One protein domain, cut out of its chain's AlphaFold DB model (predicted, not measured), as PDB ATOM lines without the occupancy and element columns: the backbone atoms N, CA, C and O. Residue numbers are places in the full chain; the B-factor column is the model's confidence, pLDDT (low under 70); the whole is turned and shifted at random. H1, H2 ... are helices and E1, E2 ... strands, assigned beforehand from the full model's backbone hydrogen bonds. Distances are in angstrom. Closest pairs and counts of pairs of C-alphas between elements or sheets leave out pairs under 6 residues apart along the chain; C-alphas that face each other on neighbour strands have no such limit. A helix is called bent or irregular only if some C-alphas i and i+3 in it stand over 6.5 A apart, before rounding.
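This is residues 27 to 76 of the 78 residues of the protein "ComF family protein" of Campylobacter coli (UniProt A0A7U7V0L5). Two hairpins follow each other along a loose, elongated shape: a small two-stranded ribbon of E1 and E2 at one end, and at the other a V of two helices, H1 and H2, whose arms come together near the link between them. The turn of the strand hairpin and the link at the tip of the V mark the two far ends of the long axis, and E1 is apart from both helices. The printed part has 50 residues with two named strands and then two named helices, in the order E1, E2, H1, H2; the sheet, in the order E1 - E2, is antiparallel, and the class is mixed, helices and strands. The whole is loose, with a radius of gyration of the C-alphas of 13.1 A, and spans 40 by 22 by 16 A.

E1 is residues 28 to 32, 12.9 A from first to last C-alpha, and begins with C-alpha 28 at (16.692, 37.794, 9.372). E2 is residues 36 to 40, 13.2 A long. H1 is residues 44 to 55, 17.2 A long, with C-alpha 44 at (10.567, 41.621, 0.747). H1 is irregular: C-alphas 46 and 49 are 7.9 A apart, against about 5 A in a regular helix, and its line is a rough one. H2 is residues 59 to 74, 22.2 A long, and ends with C-alpha 74 at (14.855, 46.651, 17.619).

E1 and E2 form a hairpin of antiparallel neighbours, with 157 degrees between their directions. The C-alphas of Glu 31 and Lys 37 face each other at 4.6 A. N 30 and O 38 are within hydrogen-bond range at 2.9 A, as are N 40 and O 28 at 2.8 A. E1 is apart from H1 and H2, and E2 is apart from H2. H1 and H2 form a helical hairpin: they touch and run opposite ways at a steep tilt of 42 degrees. H1 touches H2 with residues 50 to 54 alone, and H2 touches H1 with residues 59 to 63 alone. Their closest C-alphas are those of Ala 53 and Gly 59, 4.6 A apart. In H2 every O i to N i+4 pair is within hydrogen-bond range; in H1 3 of 8 such pairs are, beside 5 of 9 O i to N i+3 pairs.

The two C-alphas farthest apart are those of Lys 34 and Phe 57, at 40.6 A, while the first and last printed C-alphas, of Leu 27 and Asp 76, are 12.5 A apart. The links E1 to E2, E2 to H1 and H1 to H2 are tight, with 3 residues each. The printed part has no cut. The mean pLDDT of the printed part is 89.6, and no printed residue is under 70.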
ATOM      1  N   LEU A  27      12.373  37.734  11.492       74.69
ATOM      2  CA  LEU A  27      13.715  38.270  11.731       74.69
ATOM      3  C   LEU A  27      14.756  37.529  10.875       74.69
ATOM      4  O   LEU A  27      14.878  36.307  10.942       74.69
ATOM      5  N   GLY A  28      15.530  38.285  10.102       80.56
ATOM      6  CA  GLY A  28      16.692  37.794   9.372       80.56
ATOM      7  C   GLY A  28      17.957  38.487   9.857       80.56
ATOM      8  O   GLY A  28      17.991  39.711   9.975       80.56
ATOM      9  N   VAL A  29      19.009  37.713  10.113       86.69
ATOM     10  CA  VAL A  29      20.360  38.238  10.335       86.69
ATOM     11  C   VAL A  29      21.255  37.647   9.265       86.69
ATOM     12  O   VAL A  29      21.362  36.428   9.139       86.69
ATOM     13  N   ARG A  30      21.885  38.516   8.480       87.62
ATOM     14  CA  ARG A  30      22.910  38.129   7.514       87.62
ATOM     15  C   ARG A  30      24.255  38.634   8.005       87.62
ATOM     16  O   ARG A  30      24.446  39.837   8.145       87.62
ATOM     17  N   GLU A  31      25.181  37.720   8.238       88.75
ATOM     18  CA  GLU A  31      26.568  38.062   8.535       88.75
ATOM     19  C   GLU A  31      27.345  38.230   7.223       88.75
ATOM     20  O   GLU A  31      27.246  37.407   6.309       88.75
ATOM     21  N   LEU A  32      28.045  39.353   7.100       88.12
ATOM     22  CA  LEU A  32      28.985  39.649   6.023       88.12
ATOM     23  C   LEU A  32      30.421  39.507   6.549       88.12
ATOM     24  O   LEU A  32      30.653  39.189   7.716       88.12
ATOM     25  N   GLU A  33      31.401  39.746   5.680       89.06
ATOM     26  CA  GLU A  33      32.813  39.710   6.057       89.06
ATOM     27  C   GLU A  33      33.117  40.659   7.231       89.06
ATOM     28  O   GLU A  33      32.552  41.749   7.338       89.06
ATOM     29  N   LYS A  34      34.059  40.254   8.093       83.88
ATOM     30  CA  LYS A  34      34.566  41.044   9.232       83.88
ATOM     31  C   LYS A  34      33.517  41.373  10.313       83.88
ATOM     32  O   LYS A  34      33.487  42.497  10.808       83.88
ATOM     33  N   ASN A  35      32.697  40.400  10.725       83.75
ATOM     34  CA  ASN A  35      31.709  40.530  11.817       83.75
ATOM     35  C   ASN A  35      30.626  41.602  11.579       83.75
ATOM     36  O   ASN A  35      30.026  42.114  12.528       83.75
ATOM     37  N   PHE A  36      30.357  41.965  10.323       88.50
ATOM     38  CA  PHE A  36      29.327  42.945   9.999       88.50
ATOM     39  C   PHE A  36      27.963  42.260   9.848       88.50
ATOM     40  O   PHE A  36      27.738  41.500   8.906       88.50
ATOM     41  N   LYS A  37      27.037  42.531  10.774       88.62
ATOM     42  CA  LYS A  37      25.694  41.931  10.790       88.62
ATOM     43  C   LYS A  37      24.665  42.878  10.177       88.62
ATOM     44  O   LYS A  37      24.493  44.006  10.630       88.62
ATOM     45  N   VAL A  38      23.953  42.394   9.165       88.19
ATOM     46  CA  VAL A  38      22.819  43.076   8.536       88.19
ATOM     47  C   VAL A  38      21.530  42.479   9.077       88.19
ATOM     48  O   VAL A  38      21.242  41.302   8.857       88.19
ATOM     49  N   TYR A  39      20.753  43.306   9.767       86.38
ATOM     50  CA  TYR A  39      19.459  42.932  10.325       86.38
ATOM     51  C   TYR A  39      18.340  43.295   9.349       86.38
ATOM     52  O   TYR A  39      18.292  44.409   8.824       86.38
ATOM     53  N   SER A  40      17.419  42.363   9.124       87.31
ATOM     54  CA  SER A  40      16.191  42.583   8.365       87.31
ATOM     55  C   SER A  40      14.982  42.172   9.193       87.31
ATOM     56  O   SER A  40      14.961  41.085   9.764       87.31
ATOM     57  N   PHE A  41      13.962  43.026   9.217       86.75
ATOM     58  CA  PHE A  41      12.742  42.785   9.986       86.75
ATOM     59  C   PHE A  41      11.670  42.058   9.166       86.75
ATOM     60  O   PHE A  41      10.995  41.176   9.677       86.75
ATOM     61  N   TYR A  42      11.552  42.378   7.877       89.50
ATOM     62  CA  TYR A  42      10.538  41.816   6.984       89.50
ATOM     63  C   TYR A  42      11.189  41.158   5.773       89.50
ATOM     64  O   TYR A  42      12.164  41.697   5.229       89.50
ATOM     65  N   LYS A  43      10.612  40.061   5.272       88.12
ATOM     66  CA  LYS A  43      10.962  39.580   3.932       88.12
ATOM     67  C   LYS A  43      10.311  40.471   2.885       88.12
ATOM     68  O   LYS A  43       9.156  40.874   2.990       88.12
ATOM     69  N   TYR A  44      11.046  40.736   1.809       89.38
ATOM     70  CA  TYR A  44      10.567  41.621   0.747       89.38
ATOM     71  C   TYR A  44       9.223  41.173   0.154       89.38
ATOM     72  O   TYR A  44       8.366  42.017  -0.080       89.38
ATOM     73  N   HIS A  45       9.015  39.870  -0.070       88.44
ATOM     74  CA  HIS A  45       7.777  39.368  -0.676       88.44
ATOM     75  C   HIS A  45       6.543  39.538   0.218       88.44
ATOM     76  O   HIS A  45       5.453  39.691  -0.323       88.44
ATOM     77  N   GLU A  46       6.709  39.571   1.542       88.00
ATOM     78  CA  GLU A  46       5.609  39.745   2.501       88.00
ATOM     79  C   GLU A  46       5.085  41.185   2.500       88.00
ATOM     80  O   GLU A  46       3.887  41.406   2.629       88.00
ATOM     81  N   ILE A  47       5.967  42.175   2.307       91.81
ATOM     82  CA  ILE A  47       5.608  43.603   2.377       91.81
ATOM     83  C   ILE A  47       5.706  44.341   1.037       91.81
ATOM     84  O   ILE A  47       5.549  45.563   0.988       91.81
ATOM     85  N   LYS A  48       5.974  43.641  -0.074       93.44
ATOM     86  CA  LYS A  48       6.217  44.252  -1.394       93.44
ATOM     87  C   LYS A  48       5.095  45.204  -1.812       93.44
ATOM     88  O   LYS A  48       5.365  46.314  -2.275       93.44
ATOM     89  N   HIS A  49       3.840  44.792  -1.651       92.50
ATOM     90  CA  HIS A  49       2.663  45.599  -1.996       92.50
ATOM     91  C   HIS A  49       2.562  46.875  -1.157       92.50
ATOM     92  O   HIS A  49       2.175  47.917  -1.690       92.50
ATOM     93  N   LEU A  50       2.978  46.825   0.111       93.94
ATOM     94  CA  LEU A  50       3.063  47.995   0.987       93.94
ATOM     95  C   LEU A  50       4.206  48.925   0.556       93.94
ATOM     96  O   LEU A  50       4.012  50.135   0.466       93.94
ATOM     97  N   LEU A  51       5.369  48.379   0.190       93.94
ATOM     98  CA  LEU A  51       6.517  49.166  -0.283       93.94
ATOM     99  C   LEU A  51       6.236  49.907  -1.598       93.94
ATOM    100  O   LEU A  51       6.749  51.006  -1.825       93.94
ATOM    101  N   HIS A  52       5.375  49.356  -2.457       94.94
ATOM    102  CA  HIS A  52       4.918  50.041  -3.669       94.94
ATOM    103  C   HIS A  52       4.087  51.304  -3.385       94.94
ATOM    104  O   HIS A  52       3.875  52.109  -4.295       94.94
ATOM    105  N   ALA A  53       3.672  51.545  -2.135       94.38
ATOM    106  CA  ALA A  53       3.038  52.795  -1.734       94.38
ATOM    107  C   ALA A  53       3.999  53.998  -1.695       94.38
ATOM    108  O   ALA A  53       3.522  55.116  -1.532       94.38
ATOM    109  N   LYS A  54       5.320  53.816  -1.882       93.56
ATOM    110  CA  LYS A  54       6.325  54.898  -1.777       93.56
ATOM    111  C   LYS A  54       6.036  56.135  -2.631       93.56
ATOM    112  O   LYS A  54       6.378  57.240  -2.238       93.56
ATOM    113  N   HIS A  55       5.391  55.937  -3.778       94.25
ATOM    114  CA  HIS A  55       5.074  56.993  -4.746       94.25
ATOM    115  C   HIS A  55       3.615  57.449  -4.666       94.25
ATOM    116  O   HIS A  55       3.111  58.106  -5.570       94.25
ATOM    117  N   LYS A  56       2.905  57.051  -3.609       93.31
ATOM    118  CA  LYS A  56       1.513  57.418  -3.365       93.31
ATOM    119  C   LYS A  56       1.456  58.381  -2.187       93.31
ATOM    120  O   LYS A  56       2.259  58.280  -1.265       93.31
ATOM    121  N   PHE A  57       0.449  59.252  -2.167       90.75
ATOM    122  CA  PHE A  57       0.249  60.210  -1.071       90.75
ATOM    123  C   PHE A  57       0.177  59.544   0.307       90.75
ATOM    124  O   PHE A  57       0.739  60.046   1.273       90.75
ATOM    125  N   TYR A  58      -0.459  58.374   0.397       90.75
ATOM    126  CA  TYR A  58      -0.561  57.635   1.654       90.75
ATOM    127  C   TYR A  58       0.713  56.851   2.024       90.75
ATOM    128  O   TYR A  58       0.750  56.197   3.068       90.75
ATOM    129  N   GLY A  59       1.756  56.901   1.189       94.44
ATOM    130  CA  GLY A  59       3.013  56.187   1.390       94.44
ATOM    131  C   GLY A  59       3.671  56.538   2.716       94.44
ATOM    132  O   GLY A  59       4.048  55.633   3.454       94.44
ATOM    133  N   TYR A  60       3.716  57.826   3.074       94.19
ATOM    134  CA  TYR A  60       4.269  58.280   4.356       94.19
ATOM    135  C   TYR A  60       3.718  57.478   5.544       94.19
ATOM    136  O   TYR A  60       4.489  56.988   6.362       94.19
ATOM    137  N   PHE A  61       2.401  57.266   5.597       93.88
ATOM    138  CA  PHE A  61       1.775  56.545   6.701       93.88
ATOM    139  C   PHE A  61       2.155  55.064   6.736       93.88
ATOM    140  O   PHE A  61       2.355  54.513   7.817       93.88
ATOM    141  N   VAL A  62       2.294  54.427   5.569       94.69
ATOM    142  CA  VAL A  62       2.740  53.029   5.461       94.69
ATOM    143  C   VAL A  62       4.160  52.886   6.000       94.69
ATOM    144  O   VAL A  62       4.403  52.066   6.881       94.69
ATOM    145  N   PHE A  63       5.090  53.710   5.515       94.62
ATOM    146  CA  PHE A  63       6.493  53.639   5.927       94.62
ATOM    147  C   PHE A  63       6.684  54.038   7.391       94.62
ATOM    148  O   PHE A  63       7.434  53.374   8.103       94.62
ATOM    149  N   HIS A  64       5.977  55.067   7.863       94.75
ATOM    150  CA  HIS A  64       6.008  55.474   9.266       94.75
ATOM    151  C   HIS A  64       5.511  54.356  10.191       94.75
ATOM    152  O   HIS A  64       6.145  54.062  11.204       94.75
ATOM    153  N   PHE A  65       4.411  53.693   9.822       93.75
ATOM    154  CA  PHE A  65       3.864  52.577  10.588       93.75
ATOM    155  C   PHE A  65       4.831  51.386  10.637       93.75
ATOM    156  O   PHE A  65       5.145  50.903  11.724       93.75
ATOM    157  N   LEU A  66       5.364  50.966   9.483       92.81
ATOM    158  CA  LEU A  66       6.341  49.875   9.406       92.81
ATOM    159  C   LEU A  66       7.608  50.191  10.213       92.81
ATOM    160  O   LEU A  66       8.092  49.328  10.942       92.81
ATOM    161  N   ALA A  67       8.117  51.425  10.131       92.62
ATOM    162  CA  ALA A  67       9.287  51.860  10.891       92.62
ATOM    163  C   ALA A  67       9.038  51.812  12.404       92.62
ATOM    164  O   ALA A  67       9.886  51.319  13.146       92.62
ATOM    165  N   LYS A  68       7.867  52.268  12.866       93.06
ATOM    166  CA  LYS A  68       7.494  52.221  14.287       93.06
ATOM    167  C   LYS A  68       7.477  50.788  14.820       93.06
ATOM    168  O   LYS A  68       8.007  50.551  15.903       93.06
ATOM    169  N   LEU A  69       6.917  49.845  14.060       91.31
ATOM    170  CA  LEU A  69       6.931  48.428  14.430       91.31
ATOM    171  C   LEU A  69       8.365  47.877  14.483       91.31
ATOM    172  O   LEU A  69       8.738  47.244  15.470       91.31
ATOM    173  N   SER A  70       9.187  48.157  13.463       89.88
ATOM    174  CA  SER A  70      10.575  47.679  13.407       89.88
ATOM    175  C   SER A  70      11.414  48.209  14.568       89.88
ATOM    176  O   SER A  70      12.101  47.439  15.233       89.88
ATOM    177  N   PHE A  71      11.338  49.513  14.857       88.56
ATOM    178  CA  PHE A  71      12.085  50.116  15.963       88.56
ATOM    179  C   PHE A  71      11.601  49.631  17.328       88.56
ATOM    180  O   PHE A  71      12.419  49.449  18.229       88.56
ATOM    181  N   PHE A  72      10.298  49.372  17.477       89.19
ATOM    182  CA  PHE A  72       9.762  48.813  18.713       89.19
ATOM    183  C   PHE A  72      10.366  47.446  19.035       89.19
ATOM    184  O   PHE A  72      10.625  47.185  20.199       89.19
ATOM    185  N   LYS A  73      10.628  46.595  18.036       81.94
ATOM    186  CA  LYS A  73      11.326  45.317  18.256       81.94
ATOM    187  C   LYS A  73      12.832  45.484  18.361       81.94
ATOM    188  O   LYS A  73      13.466  44.796  19.146       81.94
ATOM    189  N   PHE A  74      13.416  46.397  17.587       84.69
ATOM    190  CA  PHE A  74      14.855  46.651  17.619       84.69
ATOM    191  C   PHE A  74      15.347  47.069  19.010       84.69
ATOM    192  O   PHE A  74      16.460  46.716  19.382       84.69
ATOM    193  N   LYS A  75      14.511  47.756  19.800       85.12
ATOM    194  CA  LYS A  75      14.835  48.104  21.192       85.12
ATOM    195  C   LYS A  75      15.114  46.881  22.077       85.12
ATOM    196  O   LYS A  75      15.774  47.040  23.085       85.12
ATOM    197  N   ASP A  76      14.580  45.706  21.735       81.62
ATOM    198  CA  ASP A  76      14.751  44.477  22.520       81.62
ATOM    199  C   ASP A  76      16.053  43.735  22.151       81.62
ATOM    200  O   ASP A  76      16.397  42.742  22.787       81.62
TER     201      ASP A  76